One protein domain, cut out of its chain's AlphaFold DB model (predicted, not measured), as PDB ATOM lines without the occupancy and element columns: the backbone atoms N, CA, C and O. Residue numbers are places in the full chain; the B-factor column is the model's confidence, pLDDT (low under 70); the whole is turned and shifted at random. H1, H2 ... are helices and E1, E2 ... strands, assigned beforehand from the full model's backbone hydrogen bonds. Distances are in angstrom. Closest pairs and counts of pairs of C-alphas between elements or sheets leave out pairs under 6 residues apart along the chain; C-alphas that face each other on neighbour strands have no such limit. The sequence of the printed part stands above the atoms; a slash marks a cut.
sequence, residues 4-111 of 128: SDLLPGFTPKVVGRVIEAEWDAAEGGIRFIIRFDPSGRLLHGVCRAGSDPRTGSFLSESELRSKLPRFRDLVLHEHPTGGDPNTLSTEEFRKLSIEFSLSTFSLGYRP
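AT A GLANCE: This is residues 4 to 111 of the 128 residues of an uncharacterized protein of Candidatus Omnitrophica bacterium (UniProt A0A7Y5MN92). A four-strand sheet is curled like part of a barrel, and the hairpin of E5 and E6 sits across its open side between E4 and E3, making a loose, incomplete ring. H1 packs on E1 and E2, and H2 lies farthest from the middle. The printed part has 108 residues, with six named strands and two named helices in the order E1 E2 E3 H1 E4 H2 E5 E6, class mixed; the sheet E3 E2 E1 E4 is antiparallel. It is compact, with radius of gyration of the C-alphas 14.4 A and spans of 38 by 32 by 22 A.

HOW THE PARTS SIT: E1, residues 14 to 24, E2, 29 to 36, and E3, 42 to 48, form a meander, each strand the antiparallel neighbour of the one before; N 31 and O 22 are 2.9 A apart, N 45 and O 32 2.8 A. E4, residues 75 to 77, is antiparallel to E1, with N 76 and O 16 2.8 A apart. H1, residues 61 to 71, is on this strongly twisted sheet at a height of 8.8 A, over E2; C-alphas Ala 21 and Phe 71 are the closest of E1 and H1, 6.3 A. E5, residues 97 to 101, and E6, 106 to 110, form an antiparallel hairpin, with N 108 and O 99 2.8 A apart. The closest C-alphas of E4 and E6 are Leu 76 and Leu 107, 5.4 A; of E3 and E5, Gly 45 and Ile 98, 7.5 A. H2, residues 90 to 94, is only just not on the sheet, with 4 pairs of C-alphas within 10 A. O i to N i+4 pairs are within hydrogen-bond range throughout H2 and in 5 of 7 in H1.

IN THESE COORDINATES: E1 spans 26.9 A from C-alpha 14 at (-6.272, -45.711, -29.515), E2 22.3 A and E3 19.7 A. H1 spans 14.5 A. E6 ends at C-alpha 110, (-2.324, -34.725, -38.917).

THE WHOLE: The printed part has no cut. The links E3 to H1 and E4 to H2 are long. Mean pLDDT of the printed part is 78.1, with residues 4 to 12 among those under 70.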
ATOM      1  N   SER A   4      10.563 -43.699 -31.441       40.62
ATOM      2  CA  SER A   4      10.360 -44.304 -30.120       40.62
ATOM      3  C   SER A   4      11.440 -43.935 -29.095       40.62
ATOM      4  O   SER A   4      11.172 -43.982 -27.901       40.62
ATOM      5  N   ASP A   5      12.629 -43.536 -29.552       46.97
ATOM      6  CA  ASP A   5      13.759 -43.184 -28.688       46.97
ATOM      7  C   ASP A   5      13.714 -41.711 -28.217       46.97
ATOM      8  O   ASP A   5      14.492 -41.318 -27.353       46.97
ATOM      9  N   LEU A   6      12.813 -40.879 -28.770       49.84
ATOM     10  CA  LEU A   6      12.766 -39.424 -28.532       49.84
ATOM     11  C   LEU A   6      11.736 -38.974 -27.480       49.84
ATOM     12  O   LEU A   6      11.789 -37.829 -27.039       49.84
ATOM     13  N   LEU A   7      10.809 -39.841 -27.061       53.69
ATOM     14  CA  LEU A   7       9.801 -39.534 -26.035       53.69
ATOM     15  C   LEU A   7       9.659 -40.716 -25.065       53.69
ATOM     16  O   LEU A   7       8.747 -41.533 -25.228       53.69
ATOM     17  N   PRO A   8      10.545 -40.845 -24.061       42.69
ATOM     18  CA  PRO A   8      10.417 -41.886 -23.051       42.69
ATOM     19  C   PRO A   8       9.094 -41.692 -22.293       42.69
ATOM     20  O   PRO A   8       8.951 -40.770 -21.496       42.69
ATOM     21  N   GLY A   9       8.104 -42.539 -22.590       56.94
ATOM     22  CA  GLY A   9       6.800 -42.558 -21.916       56.94
ATOM     23  C   GLY A   9       5.574 -42.274 -22.791       56.94
ATOM     24  O   GLY A   9       4.460 -42.484 -22.312       56.94
ATOM     25  N   PHE A  10       5.719 -41.863 -24.059       59.19
ATOM     26  CA  PHE A  10       4.544 -41.719 -24.930       59.19
ATOM     27  C   PHE A  10       4.043 -43.100 -25.366       59.19
ATOM     28  O   PHE A  10       4.646 -43.761 -26.209       59.19
ATOM     29  N   THR A  11       2.939 -43.545 -24.770       65.94
ATOM     30  CA  THR A  11       2.206 -44.740 -25.200       65.94
ATOM     31  C   THR A  11       1.035 -44.283 -26.069       65.94
ATOM     32  O   THR A  11       0.084 -43.721 -25.523       65.94
ATOM     33  N   PRO A  12       1.078 -44.481 -27.402       68.06
ATOM     34  CA  PRO A  12       0.027 -44.008 -28.295       68.06
ATOM     35  C   PRO A  12      -1.307 -44.669 -27.943       68.06
ATOM     36  O   PRO A  12      -1.480 -45.881 -28.112       68.06
ATOM     37  N   LYS A  13      -2.265 -43.882 -27.452       79.12
ATOM     38  CA  LYS A  13      -3.606 -44.381 -27.127       79.12
ATOM     39  C   LYS A  13      -4.406 -44.598 -28.404       79.12
ATOM     40  O   LYS A  13      -4.206 -43.894 -29.385       79.12
ATOM     41  N   VAL A  14      -5.321 -45.560 -28.404       83.94
ATOM     42  CA  VAL A  14      -6.272 -45.711 -29.515       83.94
ATOM     43  C   VAL A  14      -7.319 -44.606 -29.396       83.94
ATOM     44  O   VAL A  14      -7.981 -44.503 -28.366       83.94
ATOM     45  N   VAL A  15      -7.457 -43.788 -30.438       85.94
ATOM     46  CA  VAL A  15      -8.410 -42.661 -30.506       85.94
ATOM     47  C   VAL A  15      -9.541 -42.912 -31.498       85.94
ATOM     48  O   VAL A  15     -10.554 -42.218 -31.487       85.94
ATOM     49  N   GLY A  16      -9.392 -43.918 -32.357       88.44
ATOM     50  CA  GLY A  16     -10.433 -44.326 -33.283       88.44
ATOM     51  C   GLY A  16     -10.154 -45.678 -33.914       88.44
ATOM     52  O   GLY A  16      -9.096 -46.276 -33.723       88.44
ATOM     53  N   ARG A  17     -11.124 -46.170 -34.674       91.00
ATOM     54  CA  ARG A  17     -11.048 -47.453 -35.379       91.00
ATOM     55  C   ARG A  17     -11.872 -47.413 -36.645       91.00
ATOM     56  O   ARG A  17     -12.893 -46.726 -36.696       91.00
ATOM     57  N   VAL A  18     -11.454 -48.176 -37.640       91.06
ATOM     58  CA  VAL A  18     -12.294 -48.436 -38.801       91.06
ATOM     59  C   VAL A  18     -13.449 -49.332 -38.365       91.06
ATOM     60  O   VAL A  18     -13.235 -50.380 -37.766       91.06
ATOM     61  N   ILE A  19     -14.678 -48.899 -38.626       91.75
ATOM     62  CA  ILE A  19     -15.888 -49.675 -38.316       91.75
ATOM     63  C   ILE A  19     -16.480 -50.326 -39.564       91.75
ATOM     64  O   ILE A  19     -17.114 -51.373 -39.475       91.75
ATOM     65  N   GLU A  20     -16.227 -49.735 -40.731       92.00
ATOM     66  CA  GLU A  20     -16.721 -50.207 -42.017       92.00
ATOM     67  C   GLU A  20     -15.646 -50.005 -43.079       92.00
ATOM     68  O   GLU A  20     -14.943 -48.992 -43.080       92.00
ATOM     69  N   ALA A  21     -15.516 -50.981 -43.973       92.25
ATOM     70  CA  ALA A  21     -14.656 -50.901 -45.142       92.25
ATOM     71  C   ALA A  21     -15.236 -51.761 -46.268       92.25
ATOM     72  O   ALA A  21     -15.592 -52.929 -46.043       92.25
ATOM     73  N   GLU A  22     -15.287 -51.191 -47.468       93.19
ATOM     74  CA  GLU A  22     -15.806 -51.822 -48.676       93.19
ATOM     75  C   GLU A  22     -14.985 -51.446 -49.912       93.19
ATOM     76  O   GLU A  22     -14.325 -50.406 -49.960       93.19
ATOM     77  N   TRP A  23     -15.012 -52.322 -50.915       91.62
ATOM     78  CA  TRP A  23     -14.400 -52.040 -52.207       91.62
ATOM     79  C   TRP A  23     -15.337 -51.179 -53.051       91.62
ATOM     80  O   TRP A  23     -16.473 -51.577 -53.307       91.62
ATOM     81  N   ASP A  24     -14.830 -50.056 -53.542       90.50
ATOM     82  CA  ASP A  24     -15.504 -49.197 -54.502       90.50
ATOM     83  C   ASP A  24     -14.817 -49.315 -55.868       90.50
ATOM     84  O   ASP A  24     -13.697 -48.841 -56.081       90.50
ATOM     85  N   ALA A  25     -15.514 -49.960 -56.806       87.81
ATOM     86  CA  ALA A  25     -15.030 -50.159 -58.166       87.81
ATOM     87  C   ALA A  25     -14.998 -48.866 -58.997       87.81
ATOM     88  O   ALA A  25     -14.205 -48.782 -59.928       87.81
ATOM     89  N   ALA A  26     -15.826 -47.865 -58.678       86.44
ATOM     90  CA  ALA A  26     -15.817 -46.580 -59.377       86.44
ATOM     91  C   ALA A  26     -14.598 -45.733 -58.983       86.44
ATOM     92  O   ALA A  26     -14.054 -45.005 -59.807       86.44
ATOM     93  N   GLU A  27     -14.156 -45.849 -57.729       81.69
ATOM     94  CA  GLU A  27     -12.961 -45.162 -57.218       81.69
ATOM     95  C   GLU A  27     -11.660 -45.950 -57.436       81.69
ATOM     96  O   GLU A  27     -10.580 -45.394 -57.228       81.69
ATOM     97  N   GLY A  28     -11.745 -47.238 -57.796       85.19
ATOM     98  CA  GLY A  28     -10.587 -48.137 -57.852       85.19
ATOM     99  C   GLY A  28      -9.905 -48.272 -56.485       85.19
ATOM    100  O   GLY A  28      -8.676 -48.203 -56.374       85.19
ATOM    101  N   GLY A  29     -10.696 -48.369 -55.411       88.88
ATOM    102  CA  GLY A  29     -10.181 -48.227 -54.052       88.88
ATOM    103  C   GLY A  29     -11.074 -48.788 -52.954       88.88
ATOM    104  O   GLY A  29     -12.147 -49.329 -53.194       88.88
ATOM    105  N   ILE A  30     -10.613 -48.652 -51.714       88.62
ATOM    106  CA  ILE A  30     -11.353 -49.029 -50.512       88.62
ATOM    107  C   ILE A  30     -11.916 -47.771 -49.868       88.62
ATOM    108  O   ILE A  30     -11.154 -46.893 -49.451       88.62
ATOM    109  N   ARG A  31     -13.242 -47.708 -49.748       90.00
ATOM    110  CA  ARG A  31     -13.927 -46.730 -48.902       90.00
ATOM    111  C   ARG A  31     -14.021 -47.283 -47.492       90.00
ATOM    112  O   ARG A  31     -14.303 -48.465 -47.308       90.00
ATOM    113  N   PHE A  32     -13.761 -46.446 -46.497       89.00
ATOM    114  CA  PHE A  32     -13.809 -46.853 -45.098       89.00
ATOM    115  C   PHE A  32     -14.312 -45.730 -44.193       89.00
ATOM    116  O   PHE A  32     -14.196 -44.547 -44.520       89.00
ATOM    117  N   ILE A  33     -14.859 -46.108 -43.040       90.38
ATOM    118  CA  ILE A  33     -15.369 -45.186 -42.023       90.38
ATOM    119  C   ILE A  33     -14.583 -45.394 -40.739       90.38
ATOM    120  O   ILE A  33     -14.554 -46.500 -40.198       90.38
ATOM    121  N   ILE A  34     -13.976 -44.323 -40.234       90.00
ATOM    122  CA  ILE A  34     -13.339 -44.292 -38.919       90.00
ATOM    123  C   ILE A  34     -14.333 -43.717 -37.916       90.00
ATOM    124  O   ILE A  34     -14.842 -42.616 -38.122       90.00
ATOM    125  N   ARG A  35     -14.557 -44.427 -36.808       90.75
ATOM    126  CA  ARG A  35     -15.217 -43.882 -35.618       90.75
ATOM    127  C   ARG A  35     -14.181 -43.507 -34.574       90.75
ATOM    128  O   ARG A  35     -13.339 -44.333 -34.226       90.75
ATOM    129  N   PHE A  36     -14.277 -42.287 -34.065       88.44
ATOM    130  CA  PHE A  36     -13.454 -41.787 -32.971       88.44
ATOM    131  C   PHE A  36     -14.159 -42.015 -31.637       88.44
ATOM    132  O   PHE A  36     -15.343 -41.711 -31.496       88.44
ATOM    133  N   ASP A  37     -13.435 -42.551 -30.661       84.75
ATOM    134  CA  ASP A  37     -13.935 -42.819 -29.313       84.75
ATOM    135  C   ASP A  37     -13.220 -41.866 -28.324       84.75
ATOM    136  O   ASP A  37     -12.005 -41.682 -28.450       84.75
ATOM    137  N   PRO A  38     -13.920 -41.252 -27.342       84.50
ATOM    138  CA  PRO A  38     -15.332 -41.446 -26.993       84.50
ATOM    139  C   PRO A  38     -16.325 -40.535 -27.739       84.50
ATOM    140  O   PRO A  38     -17.525 -40.662 -27.518       84.50
ATOM    141  N   SER A  39     -15.874 -39.608 -28.593       85.62
ATOM    142  CA  SER A  39     -16.766 -38.595 -29.193       85.62
ATOM    143  C   SER A  39     -17.845 -39.160 -30.128       85.62
ATOM    144  O   SER A  39     -18.810 -38.464 -30.437       85.62
ATOM    145  N   GLY A  40     -17.678 -40.390 -30.622       86.50
ATOM    146  CA  GLY A  40     -18.581 -41.036 -31.574       86.50
ATOM    147  C   GLY A  40     -18.525 -40.438 -32.981       86.50
ATOM    148  O   GLY A  40     -19.303 -40.830 -33.848       86.50
ATOM    149  N   ARG A  41     -17.618 -39.488 -33.227       87.38
ATOM    150  CA  ARG A  41     -17.515 -38.775 -34.503       87.38
ATOM    151  C   ARG A  41     -17.037 -39.715 -35.596       87.38
ATOM    152  O   ARG A  41     -16.202 -40.586 -35.354       87.38
ATOM    153  N   LEU A  42     -17.548 -39.500 -36.802       89.44
ATOM    154  CA  LEU A  42     -17.242 -40.318 -37.968       89.44
ATOM    155  C   LEU A  42     -16.427 -39.530 -38.987       89.44
ATOM    156  O   LEU A  42     -16.664 -38.340 -39.202       89.44
ATOM    157  N   LEU A  43     -15.491 -40.217 -39.636       86.00
ATOM    158  CA  LEU A  43     -14.729 -39.690 -40.757       86.00
ATOM    159  C   LEU A  43     -14.677 -40.725 -41.877       86.00
ATOM    160  O   LEU A  43     -14.290 -41.872 -41.658       86.00
ATOM    161  N   HIS A  44     -15.053 -40.299 -43.078       86.00
ATOM    162  CA  HIS A  44     -15.021 -41.132 -44.271       86.00
ATOM    163  C   HIS A  44     -13.677 -40.959 -44.976       86.00
ATOM    164  O   HIS A  44     -13.223 -39.836 -45.200       86.00
ATOM    165  N   GLY A  45     -13.050 -42.075 -45.327       82.94
ATOM    166  CA  GLY A  45     -11.788 -42.122 -46.047       82.94
ATOM    167  C   GLY A  45     -11.891 -42.973 -47.305       82.94
ATOM    168  O   GLY A  45     -12.735 -43.863 -47.414       82.94
ATOM    169  N   VAL A  46     -11.005 -42.694 -48.258       84.88
ATOM    170  CA  VAL A  46     -10.826 -43.503 -49.464       84.88
ATOM    171  C   VAL A  46      -9.341 -43.780 -49.631       84.88
ATOM    172  O   VAL A  46      -8.535 -42.852 -49.690       84.88
ATOM    173  N   CYS A  47      -8.972 -45.054 -49.716       83.31
ATOM    174  CA  CYS A  47      -7.642 -45.482 -50.127       83.31
ATOM    175  C   CYS A  47      -7.734 -45.954 -51.576       83.31
ATOM    176  O   CYS A  47      -8.409 -46.941 -51.847       83.31
ATOM    177  N   ARG A  48      -7.103 -45.238 -52.509       85.19
ATOM    178  CA  ARG A  48      -7.078 -45.621 -53.928       85.19
ATOM    179  C   ARG A  48      -5.857 -46.483 -54.226       85.19
ATOM    180  O   ARG A  48      -4.805 -46.290 -53.615       85.19
ATOM    181  N   ALA A  49      -5.997 -47.409 -55.168       82.81
ATOM    182  CA  ALA A  49      -4.849 -48.076 -55.763       82.81
ATOM    183  C   ALA A  49      -4.017 -47.073 -56.585       82.81
ATOM    184  O   ALA A  49      -4.527 -46.052 -57.048       82.81
ATOM    185  N   GLY A  50      -2.731 -47.362 -56.760       81.12
ATOM    186  CA  GLY A  50      -1.805 -46.535 -57.529       81.12
ATOM    187  C   GLY A  50      -0.487 -46.264 -56.812       81.12
ATOM    188  O   GLY A  50      -0.124 -46.935 -55.844       81.12
ATOM    189  N   SER A  51       0.247 -45.278 -57.324       74.06
ATOM    190  CA  SER A  51       1.520 -44.845 -56.754       74.06
ATOM    191  C   SER A  51       1.294 -43.915 -55.568       74.06
ATOM    192  O   SER A  51       0.671 -42.864 -55.711       74.06
ATOM    193  N   ASP A  52       1.855 -44.264 -54.414       69.50
ATOM    194  CA  ASP A  52       2.004 -43.353 -53.287       69.50
ATOM    195  C   ASP A  52       3.057 -42.288 -53.648       69.50
ATOM    196  O   ASP A  52       4.246 -42.608 -53.763       69.50
ATOM    197  N   PRO A  53       2.662 -41.012 -53.806       59.78
ATOM    198  CA  PRO A  53       3.569 -39.947 -54.225       59.78
ATOM    199  C   PRO A  53       4.653 -39.625 -53.187       59.78
ATOM    200  O   PRO A  53       5.616 -38.939 -53.517       59.78
ATOM    201  N   ARG A  54       4.513 -40.082 -51.935       64.06
ATOM    202  CA  ARG A  54       5.487 -39.814 -50.867       64.06
ATOM    203  C   ARG A  54       6.570 -40.875 -50.783       64.06
ATOM    204  O   ARG A  54       7.727 -40.544 -50.552       64.06
ATOM    205  N   THR A  55       6.191 -42.142 -50.919       65.56
ATOM    206  CA  THR A  55       7.134 -43.262 -50.782       65.56
ATOM    207  C   THR A  55       7.598 -43.820 -52.122       65.56
ATOM    208  O   THR A  55       8.559 -44.580 -52.155       65.56
ATOM    209  N   GLY A  56       6.919 -43.473 -53.220       68.38
ATOM    210  CA  GLY A  56       7.123 -44.099 -54.527       68.38
ATOM    211  C   GLY A  56       6.614 -45.542 -54.593       68.38
ATOM    212  O   GLY A  56       6.792 -46.202 -55.615       68.38
ATOM    213  N   SER A  57       5.983 -46.044 -53.525       70.44
ATOM    214  CA  SER A  57       5.422 -47.394 -53.493       70.44
ATOM    215  C   SER A  57       4.214 -47.465 -54.413       70.44
ATOM    216  O   SER A  57       3.327 -46.620 -54.336       70.44
ATOM    217  N   PHE A  58       4.145 -48.489 -55.252       79.75
ATOM    218  CA  PHE A  58       2.957 -48.773 -56.045       79.75
ATOM    219  C   PHE A  58       2.116 -49.844 -55.358       79.75
ATOM    220  O   PHE A  58       2.656 -50.809 -54.819       79.75
ATOM    221  N   LEU A  59       0.797 -49.678 -55.392       81.00
ATOM    222  CA  LEU A  59      -0.154 -50.681 -54.941       81.00
ATOM    223  C   LEU A  59      -1.179 -50.930 -56.036       81.00
ATOM    224  O   LEU A  59      -1.946 -50.035 -56.390       81.00
ATOM    225  N   SER A  60      -1.210 -52.152 -56.551       87.12
ATOM    226  CA  SER A  60      -2.216 -52.545 -57.535       87.12
ATOM    227  C   SER A  60      -3.606 -52.688 -56.903       87.12
ATOM    228  O   SER A  60      -3.754 -52.901 -55.697       87.12
ATOM    229  N   GLU A  61      -4.652 -52.612 -57.728       88.44
ATOM    230  CA  GLU A  61      -6.031 -52.829 -57.272       88.44
ATOM    231  C   GLU A  61      -6.232 -54.220 -56.663       88.44
ATOM    232  O   GLU A  61      -6.906 -54.356 -55.643       88.44
ATOM    233  N   SER A  62      -5.620 -55.254 -57.247       88.12
ATOM    234  CA  SER A  62      -5.703 -56.624 -56.734       88.12
ATOM    235  C   SER A  62      -5.060 -56.748 -55.353       88.12
ATOM    236  O   SER A  62      -5.654 -57.339 -54.448       88.12
ATOM    237  N   GLU A  63      -3.890 -56.138 -55.153       87.38
ATOM    238  CA  GLU A  63      -3.221 -56.098 -53.852       87.38
ATOM    239  C   GLU A  63      -4.039 -55.320 -52.826       87.38
ATOM    240  O   GLU A  63      -4.231 -55.801 -51.708       87.38
ATOM    241  N   LEU A  64      -4.561 -54.147 -53.190       87.38
ATOM    242  CA  LEU A  64      -5.394 -53.353 -52.292       87.38
ATOM    243  C   LEU A  64      -6.656 -54.124 -51.893       87.38
ATOM    244  O   LEU A  64      -6.957 -54.243 -50.707       87.38
ATOM    245  N   ARG A  65      -7.347 -54.730 -52.862       89.19
ATOM    246  CA  ARG A  65      -8.551 -55.532 -52.629       89.19
ATOM    247  C   ARG A  65      -8.273 -56.741 -51.737       89.19
ATOM    248  O   ARG A  65      -9.080 -57.035 -50.859       89.19
ATOM    249  N   SER A  66      -7.120 -57.395 -51.889       89.19
ATOM    250  CA  SER A  66      -6.704 -58.491 -50.999       89.19
ATOM    251  C   SER A  66      -6.500 -58.041 -49.545       89.19
ATOM    252  O   SER A  66      -6.668 -58.830 -48.617       89.19
ATOM    253  N   LYS A  67      -6.186 -56.755 -49.330       86.31
ATOM    254  CA  LYS A  67      -5.996 -56.153 -48.005       86.31
ATOM    255  C   LYS A  67      -7.296 -55.653 -47.369       86.31
ATOM    256  O   LYS A  67      -7.268 -55.313 -46.188       86.31
ATOM    257  N   LEU A  68      -8.428 -55.651 -48.084       88.50
ATOM    258  CA  LEU A  68      -9.726 -55.179 -47.581       88.50
ATOM    259  C   LEU A  68     -10.135 -55.770 -46.217       88.50
ATOM    260  O   LEU A  68     -10.552 -54.990 -45.362       88.50
ATOM    261  N   PRO A  69      -9.990 -57.083 -45.941       87.88
ATOM    262  CA  PRO A  69     -10.354 -57.626 -44.631       87.88
ATOM    263  C   PRO A  69      -9.579 -56.965 -43.488       87.88
ATOM    264  O   PRO A  69     -10.156 -56.654 -42.453       87.88
ATOM    265  N   ARG A  70      -8.297 -56.655 -43.719       86.06
ATOM    266  CA  ARG A  70      -7.419 -56.039 -42.721       86.06
ATOM    267  C   ARG A  70      -7.788 -54.586 -42.433       86.06
ATOM    268  O   ARG A  70      -7.440 -54.094 -41.367       86.06
ATOM    269  N   PHE A  71      -8.478 -53.891 -43.347       84.12
ATOM    270  CA  PHE A  71      -8.915 -52.513 -43.099       84.12
ATOM    271  C   PHE A  71      -9.856 -52.420 -41.900       84.12
ATOM    272  O   PHE A  71      -9.814 -51.424 -41.189       84.12
ATOM    273  N   ARG A  72     -10.666 -53.453 -41.649       80.38
ATOM    274  CA  ARG A  72     -11.614 -53.481 -40.525       80.38
ATOM    275  C   ARG A  72     -10.926 -53.592 -39.164       80.38
ATOM    276  O   ARG A  72     -11.501 -53.178 -38.166       80.38
ATOM    277  N   ASP A  73      -9.692 -54.083 -39.142       83.50
ATOM    278  CA  ASP A  73      -8.879 -54.199 -37.929       83.50
ATOM    279  C   ASP A  73      -7.992 -52.966 -37.701       83.50
ATOM    280  O   ASP A  73      -7.221 -52.911 -36.740       83.50
ATOM    281  N   LEU A  74      -8.061 -51.966 -38.591       85.88
ATOM    282  CA  LEU A  74      -7.243 -50.770 -38.465       85.88
ATOM    283  C   LEU A  74      -7.725 -49.906 -37.305       85.88
ATOM    284  O   LEU A  74      -8.847 -49.392 -37.279       85.88
ATOM    285  N   VAL A  75      -6.803 -49.680 -36.381       87.19
ATOM    286  CA  VAL A  75      -6.943 -48.734 -35.285       87.19
ATOM    287  C   VAL A  75      -6.157 -47.467 -35.592       87.19
ATOM    288  O   VAL A  75      -5.087 -47.495 -36.204       87.19
ATOM    289  N   LEU A  76      -6.716 -46.343 -35.171       84.62
ATOM    290  CA  LEU A  76      -6.086 -45.040 -35.237       84.62
ATOM    291  C   LEU A  76      -5.519 -44.723 -33.857       84.62
ATOM    292  O   LEU A  76      -6.258 -44.663 -32.872       84.62
ATOM    293  N   HIS A  77      -4.208 -44.521 -33.799       80.31
ATOM    294  CA  HIS A  77      -3.525 -44.125 -32.577       80.31
ATOM    295  C   HIS A  77      -3.354 -42.612 -32.509       80.31
ATOM    296  O   HIS A  77      -3.203 -41.951 -33.536       80.31
ATOM    297  N   GLU A  78      -3.354 -42.089 -31.288       76.25
ATOM    298  CA  GLU A  78      -3.032 -40.707 -30.975       76.25
ATOM    299  C   GLU A  78      -1.685 -40.335 -31.593       76.25
ATOM    300  O   GLU A  78      -0.670 -41.010 -31.388       76.25
ATOM    301  N   HIS A  79      -1.680 -39.247 -32.356       70.25
ATOM    302  CA  HIS A  79      -0.451 -38.696 -32.890       70.25
ATOM    303  C   HIS A  79       0.159 -37.752 -31.837       70.25
ATOM    304  O   HIS A  79      -0.537 -36.853 -31.366       70.25
ATOM    305  N   PRO A  80       1.451 -37.886 -31.480       64.06
ATOM    306  CA  PRO A  80       2.060 -37.151 -30.361       64.06
ATOM    307  C   PRO A  80       2.046 -35.627 -30.540       64.06
ATOM    308  O   PRO A  80       1.991 -34.882 -29.570       64.06
ATOM    309  N   THR A  81       2.064 -35.149 -31.785       63.53
ATOM    310  CA  THR A  81       1.926 -33.719 -32.120       63.53
ATOM    311  C   THR A  81       0.528 -33.363 -32.628       63.53
ATOM    312  O   THR A  81       0.319 -32.269 -33.144       63.53
ATOM    313  N   GLY A  82      -0.403 -34.320 -32.581       61.62
ATOM    314  CA  GLY A  82      -1.650 -34.285 -33.328       61.62
ATOM    315  C   GLY A  82      -2.835 -33.633 -32.631       61.62
ATOM    316  O   GLY A  82      -3.823 -33.318 -33.291       61.62
ATOM    317  N   GLY A  83      -2.743 -33.465 -31.312       67.19
ATOM    318  CA  GLY A  83      -3.906 -33.197 -30.467       67.19
ATOM    319  C   GLY A  83      -4.887 -34.376 -30.436       67.19
ATOM    320  O   GLY A  83      -4.782 -35.315 -31.230       67.19
ATOM    321  N   ASP A  84      -5.849 -34.332 -29.516       75.38
ATOM    322  CA  ASP A  84      -6.917 -35.331 -29.427       75.38
ATOM    323  C   ASP A  84      -8.058 -34.967 -30.406       75.38
ATOM    324  O   ASP A  84      -8.689 -33.915 -30.257       75.38
ATOM    325  N   PRO A  85      -8.381 -35.814 -31.406       75.94
ATOM    326  CA  PRO A  85      -9.497 -35.582 -32.326       75.94
ATOM    327  C   PRO A  85     -10.849 -35.416 -31.619       75.94
ATOM    328  O   PRO A  85     -11.765 -34.786 -32.159       75.94
ATOM    329  N   ASN A  86     -10.984 -35.966 -30.411       75.88
ATOM    330  CA  ASN A  86     -12.191 -35.852 -29.604       75.88
ATOM    331  C   ASN A  86     -12.376 -34.453 -29.003       75.88
ATOM    332  O   ASN A  86     -13.508 -34.088 -28.693       75.88
ATOM    333  N   THR A  87     -11.309 -33.657 -28.876       79.06
ATOM    334  CA  THR A  87     -11.368 -32.297 -28.314       79.06
ATOM    335  C   THR A  87     -11.414 -31.201 -29.379       79.06
ATOM    336  O   THR A  87     -11.616 -30.037 -29.046       79.06
ATOM    337  N   LEU A  88     -11.215 -31.547 -30.655       78.00
ATOM    338  CA  LEU A  88     -11.258 -30.590 -31.764       78.00
ATOM    339  C   LEU A  88     -12.669 -30.044 -31.991       78.00
ATOM    340  O   LEU A  88     -13.653 -30.790 -31.930       78.00
ATOM    341  N   SER A  89     -12.765 -28.775 -32.392       80.69
ATOM    342  CA  SER A  89     -14.032 -28.211 -32.865       80.69
ATOM    343  C   SER A  89     -14.565 -28.966 -34.096       80.69
ATOM    344  O   SER A  89     -13.868 -29.747 -34.756       80.69
ATOM    345  N   THR A  90     -15.838 -28.757 -34.437       79.06
ATOM    346  CA  THR A  90     -16.442 -29.361 -35.639       79.06
ATOM    347  C   THR A  90     -15.690 -28.993 -36.915       79.06
ATOM    348  O   THR A  90     -15.487 -29.852 -37.773       79.06
ATOM    349  N   GLU A  91     -15.240 -27.747 -37.032       79.19
ATOM    350  CA  GLU A  91     -14.522 -27.276 -38.214       79.19
ATOM    351  C   GLU A  91     -13.108 -27.844 -38.317       79.19
ATOM    352  O   GLU A  91     -12.687 -28.228 -39.406       79.19
ATOM    353  N   GLU A  92     -12.379 -27.928 -37.206       77.31
ATOM    354  CA  GLU A  92     -11.017 -28.472 -37.187       77.31
ATOM    355  C   GLU A  92     -11.006 -29.970 -37.472       77.31
ATOM    356  O   GLU A  92     -10.190 -30.455 -38.249       77.31
ATOM    357  N   PHE A  93     -11.964 -30.708 -36.917       78.62
ATOM    358  CA  PHE A  93     -12.087 -32.136 -37.182       78.62
ATOM    359  C   PHE A  93     -12.396 -32.436 -38.647       78.62
ATOM    360  O   PHE A  93     -11.833 -33.366 -39.215       78.62
ATOM    361  N   ARG A  94     -13.246 -31.628 -39.295       75.56
ATOM    362  CA  ARG A  94     -13.524 -31.762 -40.738       75.56
ATOM    363  C   ARG A  94     -12.289 -31.517 -41.606       75.56
ATOM    364  O   ARG A  94     -12.270 -31.936 -42.759       75.56
ATOM    365  N   LYS A  95     -11.283 -30.825 -41.072       75.00
ATOM    366  CA  LYS A  95     -10.020 -30.533 -41.750       75.00
ATOM    367  C   LYS A  95      -8.945 -31.592 -41.479       75.00
ATOM    368  O   LYS A  95      -7.903 -31.547 -42.128       75.00
ATOM    369  N   LEU A  96      -9.181 -32.557 -40.583       74.31
ATOM    370  CA  LEU A  96      -8.230 -33.634 -40.316       74.31
ATOM    371  C   LEU A  96      -7.893 -34.397 -41.597       74.31
ATOM    372  O   LEU A  96      -8.764 -34.919 -42.289       74.31
ATOM    373  N   SER A  97      -6.598 -34.495 -41.877       72.75
ATOM    374  CA  SER A  97      -6.086 -35.374 -42.924       72.75
ATOM    375  C   SER A  97      -5.725 -36.716 -42.309       72.75
ATOM    376  O   SER A  97      -4.932 -36.763 -41.365       72.75
ATOM    377  N   ILE A  98      -6.284 -37.798 -42.851       74.44
ATOM    378  CA  ILE A  98      -5.880 -39.164 -42.510       74.44
ATOM    379  C   ILE A  98      -4.751 -39.586 -43.434       74.44
ATOM    380  O   ILE A  98      -4.848 -39.476 -44.655       74.44
ATOM    381  N   GLU A  99      -3.682 -40.086 -42.836       73.94
ATOM    382  CA  GLU A  99      -2.545 -40.643 -43.548       73.94
ATOM    383  C   GLU A  99      -2.601 -42.160 -43.413       73.94
ATOM    384  O   GLU A  99      -2.617 -42.697 -42.306       73.94
ATOM    385  N   PHE A 100      -2.641 -42.860 -44.543       72.69
ATOM    386  CA  PHE A 100      -2.568 -44.312 -44.563       72.69
ATOM    387  C   PHE A 100      -1.212 -44.747 -45.101       72.69
ATOM    388  O   PHE A 100      -0.839 -44.403 -46.221       72.69
ATOM    389  N   SER A 101      -0.473 -45.504 -44.296       69.62
ATOM    390  CA  SER A 101       0.810 -46.063 -44.703       69.62
ATOM    391  C   SER A 101       0.611 -47.467 -45.254       69.62
ATOM    392  O   SER A 101       0.185 -48.372 -44.536       69.62
ATOM    393  N   LEU A 102       0.968 -47.669 -46.521       65.06
ATOM    394  CA  LEU A 102       0.874 -48.971 -47.184       65.06
ATOM    395  C   LEU A 102       1.947 -49.967 -46.737       65.06
ATOM    396  O   LEU A 102       1.712 -51.177 -46.805       65.06
ATOM    397  N   SER A 103       3.097 -49.467 -46.280       65.19
ATOM    398  CA  SER A 103       4.237 -50.276 -45.840       65.19
ATOM    399  C   SER A 103       4.011 -50.869 -44.450       65.19
ATOM    400  O   SER A 103       4.255 -52.053 -44.232       65.19
ATOM    401  N   THR A 104       3.500 -50.062 -43.520       65.69
ATOM    402  CA  THR A 104       3.222 -50.468 -42.132       65.69
ATOM    403  C   THR A 104       1.766 -50.848 -41.899       65.69
ATOM    404  O   THR A 104       1.444 -51.361 -40.833       65.69
ATOM    405  N   PHE A 105       0.899 -50.624 -42.891       69.75
ATOM    406  CA  PHE A 105      -0.539 -50.871 -42.815       69.75
ATOM    407  C   PHE A 105      -1.155 -50.218 -41.569       69.75
ATOM    408  O   PHE A 105      -1.784 -50.869 -40.739       69.75
ATOM    409  N   SER A 106      -0.901 -48.920 -41.415       70.06
ATOM    410  CA  SER A 106      -1.284 -48.142 -40.237       70.06
ATOM    411  C   SER A 106      -1.966 -46.844 -40.645       70.06
ATOM    412  O   SER A 106      -1.583 -46.225 -41.643       70.06
ATOM    413  N   LEU A 107      -2.938 -46.415 -39.844       72.25
ATOM    414  CA  LEU A 107      -3.569 -45.108 -39.971       72.25
ATOM    415  C   LEU A 107      -2.903 -44.117 -39.017       72.25
ATOM    416  O   LEU A 107      -2.618 -44.437 -37.864       72.25
ATOM    417  N   GLY A 108      -2.694 -42.902 -39.500       72.44
ATOM    418  CA  GLY A 108      -2.344 -41.734 -38.705       72.44
ATOM    419  C   GLY A 108      -3.237 -40.559 -39.084       72.44
ATOM    420  O   GLY A 108      -3.980 -40.612 -40.063       72.44
ATOM    421  N   TYR A 109      -3.162 -39.483 -38.314       73.81
ATOM    422  CA  TYR A 109      -3.816 -38.225 -38.646       73.81
ATOM    423  C   TYR A 109      -2.856 -37.068 -38.402       73.81
ATOM    424  O   TYR A 109      -1.982 -37.144 -37.536       73.81
ATOM    425  N   ARG A 110      -3.021 -35.988 -39.168       66.56
ATOM    426  CA  ARG A 110      -2.324 -34.725 -38.917       66.56
ATOM    427  C   ARG A 110      -3.324 -33.619 -38.577       66.56
ATOM    428  O   ARG A 110      -4.322 -33.485 -39.291       66.56
ATOM    429  N   PRO A 111      -3.063 -32.816 -37.531       57.38
ATOM    430  CA  PRO A 111      -3.836 -31.625 -37.247       57.38
ATOM    431  C   PRO A 111      -3.540 -30.575 -38.308       57.38
ATOM    432  O   PRO A 111      -2.416 -30.439 -38.796       57.38
TER     433      PRO A 111